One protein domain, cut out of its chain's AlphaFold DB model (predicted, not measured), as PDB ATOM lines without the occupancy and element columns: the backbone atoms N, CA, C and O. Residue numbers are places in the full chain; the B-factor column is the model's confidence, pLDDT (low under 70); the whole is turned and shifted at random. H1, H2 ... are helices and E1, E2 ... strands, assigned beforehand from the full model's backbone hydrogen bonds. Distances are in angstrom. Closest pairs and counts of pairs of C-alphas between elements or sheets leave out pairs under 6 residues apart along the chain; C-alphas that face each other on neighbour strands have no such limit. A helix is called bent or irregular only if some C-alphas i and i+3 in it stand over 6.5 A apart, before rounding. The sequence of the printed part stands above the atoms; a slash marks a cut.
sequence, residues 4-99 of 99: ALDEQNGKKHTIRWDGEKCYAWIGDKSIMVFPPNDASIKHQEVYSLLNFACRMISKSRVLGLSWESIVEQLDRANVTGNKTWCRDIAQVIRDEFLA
ATOM      1  N   ALA A   4      14.369 -42.344  20.027       50.53
ATOM      2  CA  ALA A   4      13.518 -42.585  18.858       50.53
ATOM      3  C   ALA A   4      13.944 -43.782  17.979       50.53
ATOM      4  O   ALA A   4      13.139 -44.251  17.178       50.53
ATOM      5  N   LEU A   5      15.193 -44.252  18.092       47.97
ATOM      6  CA  LEU A   5      15.680 -45.443  17.378       47.97
ATOM      7  C   LEU A   5      15.305 -46.750  18.092       47.97
ATOM      8  O   LEU A   5      15.132 -47.760  17.422       47.97
ATOM      9  N   ASP A   6      15.143 -46.720  19.418       47.69
ATOM     10  CA  ASP A   6      14.916 -47.919  20.239       47.69
ATOM     11  C   ASP A   6      13.483 -48.476  20.104       47.69
ATOM     12  O   ASP A   6      13.245 -49.648  20.377       47.69
ATOM     13  N   GLU A   7      12.524 -47.662  19.644       51.00
ATOM     14  CA  GLU A   7      11.129 -48.076  19.393       51.00
ATOM     15  C   GLU A   7      10.911 -48.668  17.991       51.00
ATOM     16  O   GLU A   7       9.850 -49.219  17.693       51.00
ATOM     17  N   GLN A   8      11.897 -48.542  17.104       58.72
ATOM     18  CA  GLN A   8      11.802 -49.024  15.736       58.72
ATOM     19  C   GLN A   8      12.576 -50.350  15.679       58.72
ATOM     20  O   GLN A   8      13.787 -50.370  15.827       58.72
ATOM     21  N   ASN A   9      11.896 -51.486  15.514       71.12
ATOM     22  CA  ASN A   9      12.560 -52.787  15.352       71.12
ATOM     23  C   ASN A   9      13.245 -52.852  13.981       71.12
ATOM     24  O   ASN A   9      12.663 -53.341  13.014       71.12
ATOM     25  N   GLY A  10      14.458 -52.324  13.874       81.56
ATOM     26  CA  GLY A  10      15.225 -52.352  12.636       81.56
ATOM     27  C   GLY A  10      16.692 -52.652  12.860       81.56
ATOM     28  O   GLY A  10      17.232 -52.518  13.962       81.56
ATOM     29  N   LYS A  11      17.336 -53.102  11.789       88.19
ATOM     30  CA  LYS A  11      18.716 -53.573  11.799       88.19
ATOM     31  C   LYS A  11      19.583 -52.711  10.898       88.19
ATOM     32  O   LYS A  11      19.116 -52.040   9.978       88.19
ATOM     33  N   LYS A  12      20.879 -52.695  11.203       89.56
ATOM     34  CA  LYS A  12      21.884 -51.979  10.418       89.56
ATOM     35  C   LYS A  12      22.416 -52.900   9.321       89.56
ATOM     36  O   LYS A  12      22.975 -53.952   9.614       89.56
ATOM     37  N   HIS A  13      22.318 -52.454   8.078       89.31
ATOM     38  CA  HIS A  13      22.793 -53.138   6.883       89.31
ATOM     39  C   HIS A  13      23.828 -52.283   6.161       89.31
ATOM     40  O   HIS A  13      23.789 -51.052   6.191       89.31
ATOM     41  N   THR A  14      24.772 -52.945   5.500       88.81
ATOM     42  CA  THR A  14      25.683 -52.262   4.581       88.81
ATOM     43  C   THR A  14      25.008 -52.168   3.223       88.81
ATOM     44  O   THR A  14      24.581 -53.187   2.686       88.81
ATOM     45  N   ILE A  15      24.958 -50.965   2.662       87.81
ATOM     46  CA  ILE A  15      24.509 -50.726   1.288       87.81
ATOM     47  C   ILE A  15      25.646 -50.081   0.501       87.81
ATOM     48  O   ILE A  15      26.527 -49.444   1.084       87.81
ATOM     49  N   ARG A  16      25.648 -50.239  -0.821       83.81
ATOM     50  CA  ARG A  16      26.644 -49.595  -1.680       83.81
ATOM     51  C   ARG A  16      26.029 -48.451  -2.468       83.81
ATOM     52  O   ARG A  16      24.959 -48.600  -3.047       83.81
ATOM     53  N   TRP A  17      26.735 -47.331  -2.529       79.00
ATOM     54  CA  TRP A  17      26.460 -46.244  -3.464       79.00
ATOM     55  C   TRP A  17      27.724 -45.997  -4.276       79.00
ATOM     56  O   TRP A  17      28.764 -45.736  -3.690       79.00
ATOM     57  N   ASP A  18      27.653 -46.149  -5.600       75.75
ATOM     58  CA  ASP A  18      28.787 -45.918  -6.514       75.75
ATOM     59  C   ASP A  18      30.117 -46.574  -6.070       75.75
ATOM     60  O   ASP A  18      31.203 -46.015  -6.163       75.75
ATOM     61  N   GLY A  19      30.029 -47.779  -5.494       71.88
ATOM     62  CA  GLY A  19      31.181 -48.515  -4.955       71.88
ATOM     63  C   GLY A  19      31.590 -48.143  -3.523       71.88
ATOM     64  O   GLY A  19      32.263 -48.942  -2.868       71.88
ATOM     65  N   GLU A  20      31.127 -47.016  -2.981       77.88
ATOM     66  CA  GLU A  20      31.326 -46.638  -1.582       77.88
ATOM     67  C   GLU A  20      30.385 -47.402  -0.643       77.88
ATOM     68  O   GLU A  20      29.205 -47.626  -0.929       77.88
ATOM     69  N   LYS A  21      30.905 -47.794   0.524       81.62
ATOM     70  CA  LYS A  21      30.115 -48.448   1.571       81.62
ATOM     71  C   LYS A  21      29.375 -47.393   2.387       81.62
ATOM     72  O   LYS A  21      30.011 -46.579   3.037       81.62
ATOM     73  N   CYS A  22      28.053 -47.452   2.408       83.44
ATOM     74  CA  CYS A  22      27.209 -46.684   3.319       83.44
ATOM     75  C   CYS A  22      26.493 -47.635   4.286       83.44
ATOM     76  O   CYS A  22      26.498 -48.858   4.104       83.44
ATOM     77  N   TYR A  23      25.837 -47.078   5.299       86.50
ATOM     78  CA  TYR A  23      25.031 -47.859   6.231       86.50
ATOM     79  C   TYR A  23      23.566 -47.465   6.124       86.50
ATOM     80  O   TYR A  23      23.240 -46.289   6.220       86.50
ATOM     81  N   ALA A  24      22.679 -48.441   5.978       88.88
ATOM     82  CA  ALA A  24      21.244 -48.238   6.101       88.88
ATOM     83  C   ALA A  24      20.758 -48.888   7.391       88.88
ATOM     84  O   ALA A  24      21.088 -50.033   7.678       88.88
ATOM     85  N   TRP A  25      19.976 -48.169   8.176       90.88
ATOM     86  CA  TRP A  25      19.164 -48.753   9.228       90.88
ATOM     87  C   TRP A  25      17.766 -48.977   8.646       90.88
ATOM     88  O   TRP A  25      17.188 -48.029   8.112       90.88
ATOM     89  N   ILE A  26      17.267 -50.213   8.674       91.56
ATOM     90  CA  ILE A  26      16.009 -50.619   8.033       91.56
ATOM     91  C   ILE A  26      15.137 -51.338   9.066       91.56
ATOM     92  O   ILE A  26      15.560 -52.332   9.648       91.56
ATOM     93  N   GLY A  27      13.921 -50.836   9.273       90.94
ATOM     94  CA  GLY A  27      12.859 -51.460  10.064       90.94
ATOM     95  C   GLY A  27      11.521 -51.433   9.317       90.94
ATOM     96  O   GLY A  27      11.428 -50.857   8.233       90.94
ATOM     97  N   ASP A  28      10.461 -52.003   9.904       88.12
ATOM     98  CA  ASP A  28       9.159 -52.193   9.219       88.12
ATOM     99  C   ASP A  28       8.526 -50.894   8.676       88.12
ATOM    100  O   ASP A  28       7.739 -50.931   7.733       88.12
ATOM    101  N   LYS A  29       8.860 -49.727   9.242       89.25
ATOM    102  CA  LYS A  29       8.279 -48.431   8.834       89.25
ATOM    103  C   LYS A  29       9.300 -47.338   8.550       89.25
ATOM    104  O   LYS A  29       8.914 -46.203   8.269       89.25
ATOM    105  N   SER A  30      10.589 -47.645   8.629       89.94
ATOM    106  CA  SER A  30      11.635 -46.630   8.555       89.94
ATOM    107  C   SER A  30      12.908 -47.158   7.919       89.94
ATOM    108  O   SER A  30      13.390 -48.244   8.220       89.94
ATOM    109  N   ILE A  31      13.468 -46.329   7.045       91.19
ATOM    110  CA  ILE A  31      14.760 -46.517   6.405       91.19
ATOM    111  C   ILE A  31      15.550 -45.224   6.586       91.19
ATOM    112  O   ILE A  31      15.107 -44.148   6.177       91.19
ATOM    113  N   MET A  32      16.728 -45.323   7.195       88.38
ATOM    114  CA  MET A  32      17.644 -44.202   7.419       88.38
ATOM    115  C   MET A  32      19.016 -44.544   6.860       88.38
ATOM    116  O   MET A  32      19.505 -45.643   7.105       88.38
ATOM    117  N   VAL A  33      19.654 -43.615   6.145       86.38
ATOM    118  CA  VAL A  33      20.985 -43.838   5.574       86.38
ATOM    119  C   VAL A  33      22.017 -42.942   6.243       86.38
ATOM    120  O   VAL A  33      21.863 -41.727   6.355       86.38
ATOM    121  N   PHE A  34      23.107 -43.570   6.657       81.88
ATOM    122  CA  PHE A  34      24.254 -42.946   7.281       81.88
ATOM    123  C   PHE A  34      25.455 -43.063   6.334       81.88
ATOM    124  O   PHE A  34      25.712 -44.152   5.798       81.88
ATOM    125  N   PRO A  35      26.185 -41.961   6.106       74.50
ATOM    126  CA  PRO A  35      27.385 -41.989   5.287       74.50
ATOM    127  C   PRO A  35      28.477 -42.872   5.925       74.50
ATOM    128  O   PRO A  35      28.447 -43.115   7.133       74.50
ATOM    129  N   PRO A  36      29.461 -43.351   5.138       70.50
ATOM    130  CA  PRO A  36      30.622 -44.082   5.654       70.50
ATOM    131  C   PRO A  36      31.371 -43.312   6.742       70.50
ATOM    132  O   PRO A  36      31.836 -43.924   7.698       70.50
ATOM    133  N   ASN A  37      31.469 -41.988   6.574       67.75
ATOM    134  CA  ASN A  37      32.120 -41.049   7.479       67.75
ATOM    135  C   ASN A  37      31.259 -39.781   7.579       67.75
ATOM    136  O   ASN A  37      31.005 -39.140   6.556       67.75
ATOM    137  N   ASP A  38      30.888 -39.368   8.793       56.78
ATOM    138  CA  ASP A  38      30.072 -38.165   9.059       56.78
ATOM    139  C   ASP A  38      30.707 -36.845   8.556       56.78
ATOM    140  O   ASP A  38      30.053 -35.807   8.535       56.78
ATOM    141  N   ALA A  39      31.972 -36.873   8.115       53.16
ATOM    142  CA  ALA A  39      32.760 -35.703   7.720       53.16
ATOM    143  C   ALA A  39      33.026 -35.567   6.203       53.16
ATOM    144  O   ALA A  39      33.715 -34.630   5.792       53.16
ATOM    145  N   SER A  40      32.524 -36.468   5.347       57.47
ATOM    146  CA  SER A  40      32.753 -36.358   3.894       57.47
ATOM    147  C   SER A  40      31.832 -35.307   3.261       57.47
ATOM    148  O   SER A  40      30.794 -35.623   2.679       57.47
ATOM    149  N   ILE A  41      32.226 -34.033   3.352       59.88
ATOM    150  CA  ILE A  41      31.529 -32.898   2.714       59.88
ATOM    151  C   ILE A  41      31.405 -33.111   1.193       59.88
ATOM    152  O   ILE A  41      30.420 -32.706   0.582       59.88
ATOM    153  N   LYS A  42      32.367 -33.822   0.586       67.06
ATOM    154  CA  LYS A  42      32.452 -34.061  -0.863       67.06
ATOM    155  C   LYS A  42      31.212 -34.751  -1.455       67.06
ATOM    156  O   LYS A  42      30.935 -34.567  -2.635       67.06
ATOM    157  N   HIS A  43      30.460 -35.504  -0.648       74.12
ATOM    158  CA  HIS A  43      29.271 -36.247  -1.088       74.12
ATOM    159  C   HIS A  43      28.000 -35.878  -0.303       74.12
ATOM    160  O   HIS A  43      26.996 -36.588  -0.367       74.12
ATOM    161  N   GLN A  44      28.004 -34.751   0.417       76.44
ATOM    162  CA  GLN A  44      26.885 -34.344   1.273       76.44
ATOM    163  C   GLN A  44      25.565 -34.174   0.502       76.44
ATOM    164  O   GLN A  44      24.511 -34.587   0.992       76.44
ATOM    165  N   GLU A  45      25.605 -33.610  -0.708       78.00
ATOM    166  CA  GLU A  45      24.421 -33.458  -1.567       78.00
ATOM    167  C   GLU A  45      23.817 -34.817  -1.938       78.00
ATOM    168  O   GLU A  45      22.612 -35.035  -1.809       78.00
ATOM    169  N   VAL A  46      24.670 -35.772  -2.313       77.69
ATOM    170  CA  VAL A  46      24.267 -37.137  -2.664       77.69
ATOM    171  C   VAL A  46      23.630 -37.839  -1.470       77.69
ATOM    172  O   VAL A  46      22.539 -38.396  -1.595       77.69
ATOM    173  N   TYR A  47      24.267 -37.794  -0.298       78.94
ATOM    174  CA  TYR A  47      23.705 -38.412   0.903       78.94
ATOM    175  C   TYR A  47      22.398 -37.743   1.331       78.94
ATOM    176  O   TYR A  47      21.506 -38.419   1.843       78.94
ATOM    177  N   SER A  48      22.245 -36.440   1.082       82.06
ATOM    178  CA  SER A  48      20.990 -35.724   1.323       82.06
ATOM    179  C   SER A  48      19.878 -36.223   0.398       82.06
ATOM    180  O   SER A  48      18.775 -36.495   0.871       82.06
ATOM    181  N   LEU A  49      20.171 -36.432  -0.890       83.81
ATOM    182  CA  LEU A  49      19.225 -37.010  -1.851       83.81
ATOM    183  C   LEU A  49      18.861 -38.460  -1.504       83.81
ATOM    184  O   LEU A  49      17.688 -38.831  -1.552       83.81
ATOM    185  N   LEU A  50      19.841 -39.272  -1.109       85.56
ATOM    186  CA  LEU A  50      19.612 -40.658  -0.700       85.56
ATOM    187  C   LEU A  50      18.760 -40.735   0.574       85.56
ATOM    188  O   LEU A  50      17.807 -41.513   0.638       85.56
ATOM    189  N   ASN A  51      19.039 -39.881   1.561       86.75
ATOM    190  CA  ASN A  51      18.218 -39.765   2.764       86.75
ATOM    191  C   ASN A  51      16.804 -39.277   2.454       86.75
ATOM    192  O   ASN A  51      15.843 -39.789   3.028       86.75
ATOM    193  N   PHE A  52      16.653 -38.321   1.537       88.69
ATOM    194  CA  PHE A  52      15.342 -37.885   1.071       88.69
ATOM    195  C   PHE A  52      14.562 -39.048   0.439       88.69
ATOM    196  O   PHE A  52      13.423 -39.296   0.831       88.69
ATOM    197  N   ALA A  53      15.187 -39.824  -0.451       89.75
ATOM    198  CA  ALA A  53      14.562 -40.999  -1.058       89.75
ATOM    199  C   ALA A  53      14.139 -42.045  -0.008       89.75
ATOM    200  O   ALA A  53      13.003 -42.517  -0.026       89.75
ATOM    201  N   CYS A  54      15.004 -42.354   0.961       91.12
ATOM    202  CA  CYS A  54      14.693 -43.308   2.032       91.12
ATOM    203  C   CYS A  54      13.562 -42.824   2.950       91.12
ATOM    204  O   CYS A  54      12.705 -43.614   3.356       91.12
ATOM    205  N   ARG A  55      13.487 -41.514   3.223       91.50
ATOM    206  CA  ARG A  55      12.357 -40.908   3.943       91.50
ATOM    207  C   ARG A  55      11.057 -41.011   3.156       91.50
ATOM    208  O   ARG A  55      10.026 -41.302   3.757       91.50
ATOM    209  N   MET A  56      11.096 -40.825   1.836       93.44
ATOM    210  CA  MET A  56       9.919 -41.013   0.984       93.44
ATOM    211  C   MET A  56       9.437 -42.464   1.010       93.44
ATOM    212  O   MET A  56       8.248 -42.695   1.204       93.44
ATOM    213  N   ILE A  57      10.347 -43.441   0.925       94.00
ATOM    214  CA  ILE A  57      10.006 -44.869   1.054       94.00
ATOM    215  C   ILE A  57       9.372 -45.154   2.420       94.00
ATOM    216  O   ILE A  57       8.298 -45.750   2.494       94.00
ATOM    217  N   SER A  58       9.990 -44.663   3.497       93.75
ATOM    218  CA  SER A  58       9.471 -44.799   4.866       93.75
ATOM    219  C   SER A  58       8.064 -44.216   4.989       93.75
ATOM    220  O   SER A  58       7.161 -44.839   5.545       93.75
ATOM    221  N   LYS A  59       7.836 -43.027   4.417       94.06
ATOM    222  CA  LYS A  59       6.523 -42.384   4.438       94.06
ATOM    223  C   LYS A  59       5.491 -43.180   3.643       94.06
ATOM    224  O   LYS A  59       4.387 -43.360   4.146       94.06
ATOM    225  N   SER A  60       5.841 -43.685   2.461       93.88
ATOM    226  CA  SER A  60       4.972 -44.562   1.670       93.88
ATOM    227  C   SER A  60       4.580 -45.813   2.452       93.88
ATOM    228  O   SER A  60       3.406 -46.174   2.489       93.88
ATOM    229  N   ARG A  61       5.537 -46.425   3.158       94.12
ATOM    230  CA  ARG A  61       5.279 -47.587   4.010       94.12
ATOM    231  C   ARG A  61       4.319 -47.262   5.157       94.12
ATOM    232  O   ARG A  61       3.352 -47.986   5.371       94.12
ATOM    233  N   VAL A  62       4.522 -46.132   5.841       92.62
ATOM    234  CA  VAL A  62       3.606 -45.632   6.888       92.62
ATOM    235  C   VAL A  62       2.200 -45.353   6.345       92.62
ATOM    236  O   VAL A  62       1.226 -45.550   7.066       92.62
ATOM    237  N   LEU A  63       2.079 -44.916   5.089       94.50
ATOM    238  CA  LEU A  63       0.797 -44.687   4.412       94.50
ATOM    239  C   LEU A  63       0.119 -45.979   3.918       94.50
ATOM    240  O   LEU A  63      -0.952 -45.905   3.323       94.50
ATOM    241  N   GLY A  64       0.707 -47.148   4.184       93.69
ATOM    242  CA  GLY A  64       0.096 -48.448   3.911       93.69
ATOM    243  C   GLY A  64       0.564 -49.124   2.626       93.69
ATOM    244  O   GLY A  64       0.009 -50.159   2.263       93.69
ATOM    245  N   LEU A  65       1.585 -48.595   1.941       95.69
ATOM    246  CA  LEU A  65       2.163 -49.294   0.793       95.69
ATOM    247  C   LEU A  65       2.840 -50.597   1.248       95.69
ATOM    248  O   LEU A  65       3.549 -50.622   2.261       95.69
ATOM    249  N   SER A  66       2.607 -51.687   0.516       96.31
ATOM    250  CA  SER A  66       3.177 -52.995   0.844       96.31
ATOM    251  C   SER A  66       4.676 -53.050   0.529       96.31
ATOM    252  O   SER A  66       5.177 -52.287  -0.306       96.31
ATOM    253  N   TRP A  67       5.401 -53.954   1.188       94.88
ATOM    254  CA  TRP A  67       6.830 -54.127   0.930       94.88
ATOM    255  C   TRP A  67       7.098 -54.637  -0.486       94.88
ATOM    256  O   TRP A  67       8.036 -54.169  -1.124       94.88
ATOM    257  N   GLU A  68       6.228 -55.488  -1.026       96.44
ATOM    258  CA  GLU A  68       6.277 -55.963  -2.411       96.44
ATOM    259  C   GLU A  68       6.194 -54.792  -3.399       96.44
ATOM    260  O   GLU A  68       7.017 -54.681  -4.306       96.44
ATOM    261  N   SER A  69       5.258 -53.862  -3.171       96.12
ATOM    262  CA  SER A  69       5.081 -52.672  -4.018       96.12
ATOM    263  C   SER A  69       6.288 -51.729  -3.958       96.12
ATOM    264  O   SER A  69       6.624 -51.062  -4.939       96.12
ATOM    265  N   ILE A  70       6.933 -51.632  -2.792       95.75
ATOM    266  CA  ILE A  70       8.148 -50.831  -2.601       95.75
ATOM    267  C   ILE A  70       9.334 -51.487  -3.314       95.75
ATOM    268  O   ILE A  70      10.067 -50.803  -4.029       95.75
ATOM    269  N   VAL A  71       9.508 -52.799  -3.152       95.19
ATOM    270  CA  VAL A  71      10.566 -53.578  -3.808       95.19
ATOM    271  C   VAL A  71      10.458 -53.465  -5.326       95.19
ATOM    272  O   VAL A  71      11.453 -53.159  -5.978       95.19
ATOM    273  N   GLU A  72       9.254 -53.595  -5.885       94.06
ATOM    274  CA  GLU A  72       9.035 -53.445  -7.326       94.06
ATOM    275  C   GLU A  72       9.468 -52.058  -7.836       94.06
ATOM    276  O   GLU A  72      10.130 -51.935  -8.870       94.06
ATOM    277  N   GLN A  73       9.144 -50.991  -7.100       92.62
ATOM    278  CA  GLN A  73       9.571 -49.633  -7.453       92.62
ATOM    279  C   GLN A  73      11.089 -49.449  -7.348       92.62
ATOM    280  O   GLN A  73      11.684 -48.781  -8.198       92.62
ATOM    281  N   LEU A  74      11.727 -50.043  -6.336       92.31
ATOM    282  CA  LEU A  74      13.181 -50.009  -6.171       92.31
ATOM    283  C   LEU A  74      13.900 -50.742  -7.308       92.31
ATOM    284  O   LEU A  74      14.866 -50.204  -7.856       92.31
ATOM    285  N   ASP A  75      13.410 -51.915  -7.711       90.81
ATOM    286  CA  ASP A  75      13.959 -52.667  -8.844       90.81
ATOM    287  C   ASP A  75      13.839 -51.866 -10.146       90.81
ATOM    288  O   ASP A  75      14.822 -51.709 -10.876       90.81
ATOM    289  N   ARG A  76      12.663 -51.274 -10.404       89.31
ATOM    290  CA  ARG A  76      12.432 -50.391 -11.562       89.31
ATOM    291  C   ARG A  76      13.351 -49.168 -11.546       89.31
ATOM    292  O   ARG A  76      13.816 -48.722 -12.592       89.31
ATOM    293  N   ALA A  77      13.658 -48.623 -10.370       85.94
ATOM    294  CA  ALA A  77      14.591 -47.508 -10.247       85.94
ATOM    295  C   ALA A  77      16.050 -47.907 -10.541       85.94
ATOM    296  O   ALA A  77      16.845 -47.035 -10.909       85.94
ATOM    297  N   ASN A  78      16.400 -49.193 -10.409       83.06
ATOM    298  CA  ASN A  78      17.738 -49.741 -10.649       83.06
ATOM    299  C   ASN A  78      17.964 -50.255 -12.089       83.06
ATOM    300  O   ASN A  78      18.982 -50.888 -12.357       83.06
ATOM    301  N   VAL A  79      17.066 -49.983 -13.041       70.38
ATOM    302  CA  VAL A  79      17.144 -50.524 -14.419       70.38
ATOM    303  C   VAL A  79      18.480 -50.243 -15.123       70.38
ATOM    304  O   VAL A  79      18.943 -51.064 -15.907       70.38
ATOM    305  N   THR A  80      19.147 -49.126 -14.822       66.62
ATOM    306  CA  THR A  80      20.453 -48.790 -15.418       66.62
ATOM    307  C   THR A  80      21.653 -49.417 -14.702       66.62
ATOM    308  O   THR A  80      22.781 -49.186 -15.115       66.62
ATOM    309  N   GLY A  81      21.452 -50.156 -13.604       66.06
ATOM    310  CA  GLY A  81      22.517 -50.766 -12.791       66.06
ATOM    311  C   GLY A  81      23.345 -49.783 -11.951       66.06
ATOM    312  O   GLY A  81      24.055 -50.197 -11.038       66.06
ATOM    313  N   ASN A  82      23.211 -48.479 -12.204       68.19
ATOM    314  CA  ASN A  82      24.005 -47.426 -11.562       68.19
ATOM    315  C   ASN A  82      23.509 -47.059 -10.152       68.19
ATOM    316  O   ASN A  82      24.180 -46.331  -9.425       68.19
ATOM    317  N   LYS A  83      22.328 -47.541  -9.741       75.94
ATOM    318  CA  LYS A  83      21.744 -47.280  -8.416       75.94
ATOM    319  C   LYS A  83      21.798 -48.533  -7.555       75.94
ATOM    320  O   LYS A  83      20.780 -49.019  -7.069       75.94
ATOM    321  N   THR A  84      23.011 -49.031  -7.338       82.75
ATOM    322  CA  THR A  84      23.287 -50.234  -6.537       82.75
ATOM    323  C   THR A  84      22.623 -50.208  -5.157       82.75
ATOM    324  O   THR A  84      22.159 -51.247  -4.694       82.75
ATOM    325  N   TRP A  85      22.453 -49.025  -4.560       87.38
ATOM    326  CA  TRP A  85      21.729 -48.837  -3.302       87.38
ATOM    327  C   TRP A  85      20.255 -49.268  -3.371       87.38
ATOM    328  O   TRP A  85      19.756 -49.835  -2.404       87.38
ATOM    329  N   CYS A  86      19.557 -49.046  -4.495       91.00
ATOM    330  CA  CYS A  86      18.160 -49.463  -4.664       91.00
ATOM    331  C   CYS A  86      18.049 -50.984  -4.562       91.00
ATOM    332  O   CYS A  86      17.203 -51.500  -3.837       91.00
ATOM    333  N   ARG A  87      18.940 -51.688  -5.270       90.50
ATOM    334  CA  ARG A  87      19.010 -53.150  -5.257       90.50
ATOM    335  C   ARG A  87      19.357 -53.674  -3.869       90.50
ATOM    336  O   ARG A  87      18.714 -54.606  -3.405       90.50
ATOM    337  N   ASP A  88      20.362 -53.089  -3.219       91.44
ATOM    338  CA  ASP A  88      20.820 -53.547  -1.908       91.44
ATOM    339  C   ASP A  88      19.712 -53.360  -0.845       91.44
ATOM    340  O   ASP A  88      19.451 -54.278  -0.073       91.44
ATOM    341  N   ILE A  89      18.989 -52.229  -0.851       91.94
ATOM    342  CA  ILE A  89      17.822 -52.018   0.028       91.94
ATOM    343  C   ILE A  89      16.691 -52.997  -0.306       91.94
ATOM    344  O   ILE A  89      16.122 -53.597   0.604       91.94
ATOM    345  N   ALA A  90      16.366 -53.179  -1.589       93.50
ATOM    346  CA  ALA A  90      15.321 -54.110  -2.009       93.50
ATOM    347  C   ALA A  90      15.627 -55.544  -1.557       93.50
ATOM    348  O   ALA A  90      14.730 -56.245  -1.098       93.50
ATOM    349  N   GLN A  91      16.891 -55.969  -1.641       93.19
ATOM    350  CA  GLN A  91      17.310 -57.282  -1.165       93.19
ATOM    351  C   GLN A  91      17.110 -57.428   0.343       93.19
ATOM    352  O   GLN A  91      16.497 -58.397   0.771       93.19
ATOM    353  N   VAL A  92      17.537 -56.439   1.134       92.69
ATOM    354  CA  VAL A  92      17.320 -56.460   2.588       92.69
ATOM    355  C   VAL A  92      15.832 -56.557   2.927       92.69
ATOM    356  O   VAL A  92      15.455 -57.336   3.793       92.69
ATOM    357  N   ILE A  93      14.976 -55.803   2.230       94.00
ATOM    358  CA  ILE A  93      13.527 -55.854   2.463       94.00
ATOM    359  C   ILE A  93      12.973 -57.254   2.181       94.00
ATOM    360  O   ILE A  93      12.155 -57.747   2.957       94.00
ATOM    361  N   ARG A  94      13.417 -57.899   1.092       94.94
ATOM    362  CA  ARG A  94      13.009 -59.275   0.780       94.94
ATOM    363  C   ARG A  94      13.397 -60.231   1.902       94.94
ATOM    364  O   ARG A  94      12.545 -60.977   2.365       94.94
ATOM    365  N   ASP A  95      14.645 -60.158   2.351       92.19
ATOM    366  CA  ASP A  95      15.200 -61.085   3.339       92.19
ATOM    367  C   ASP A  95      14.568 -60.915   4.734       92.19
ATOM    368  O   ASP A  95      14.424 -61.888   5.470       92.19
ATOM    369  N   GLU A  96      14.210 -59.686   5.118       89.81
ATOM    370  CA  GLU A  96      13.718 -59.376   6.470       89.81
ATOM    371  C   GLU A  96      12.187 -59.420   6.600       89.81
ATOM    372  O   GLU A  96      11.687 -59.704   7.689       89.81
ATOM    373  N   PHE A  97      11.441 -59.091   5.537       90.94
ATOM    374  CA  PHE A  97       9.993 -58.850   5.631       90.94
ATOM    375  C   PHE A  97       9.132 -59.653   4.652       90.94
ATOM    376  O   PHE A  97       7.913 -59.656   4.820       90.94
ATOM    377  N   LEU A  98       9.725 -60.276   3.627       90.81
ATOM    378  CA  LEU A  98       8.993 -61.039   2.602       90.81
ATOM    379  C   LEU A  98       9.387 -62.526   2.538       90.81
ATOM    380  O   LEU A  98       8.786 -63.263   1.755       90.81
ATOM    381  N   ALA A  99      10.398 -62.941   3.304       75.31
ATOM    382  CA  ALA A  99      10.813 -64.334   3.472       75.31
ATOM    383  C   ALA A  99       9.893 -65.072   4.455       75.31
ATOM    384  O   ALA A  99       9.586 -66.253   4.177       75.31
TER     385      ALA A  99
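This is residues 4 to 99 of the 99 residues of an uncharacterized protein of Porphyromonadaceae bacterium (UniProt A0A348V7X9). A strongly twisted three-stranded sheet has one face covered by two helices, H1 along E3 and H3 over E1 and E2. H2 packs beside H3, off the sheet, and also meets the later part of H1. The printed part has 96 residues, with E1, E2, E3, H1, H2 and H3 in chain order; the antiparallel sheet runs E1, E2, E3, and the class is mixed, helices and strands. It is compact, with a radius of gyration of the C-alphas of 12.8 A and spans of 35 by 35 by 21 A.

E1, residues 10 to 17, begins at C-alpha 10 (15.225, -52.352, 12.636), is 20.6 A long and bends by 51 degrees at residue 14. E2, residues 20 to 27, measures 22.4 A, and E3, residues 30 to 34, 13.2 A. H1, residues 41 to 62, measures 31.0 A; it is irregular, with C-alphas 42 and 45 8.1 A apart. H2, residues 67 to 77, measures 15.1 A. H3, residues 84 to 98, measures 20.1 A and ends at C-alpha 98 (8.993, -61.039, 2.602).

E1, E2 and E3 form a meander, each strand the antiparallel neighbour of the one before: N 13 and O 24 are 2.7 A apart, N 25 and O 32 2.8 A. H1 and H3 are on the same face, two layers with the sheet, at heights over the sheet of 7.8 A and 9.1 A. The closest C-alphas of H2 and H3, a helical hairpin, are those of Val 71 and Ala 90, 5.1 A apart. Every O i to N i+4 pair is within hydrogen-bond range in H2 and H3; in H1, 16 of 18 are.

The C-alphas farthest apart, of Ile 41 and Ala 99, are 37.7 A apart. The printed part has no cut and no long link. The pLDDT is under 70 at residues 4 to 8, 37 to 42 and 80 to 82.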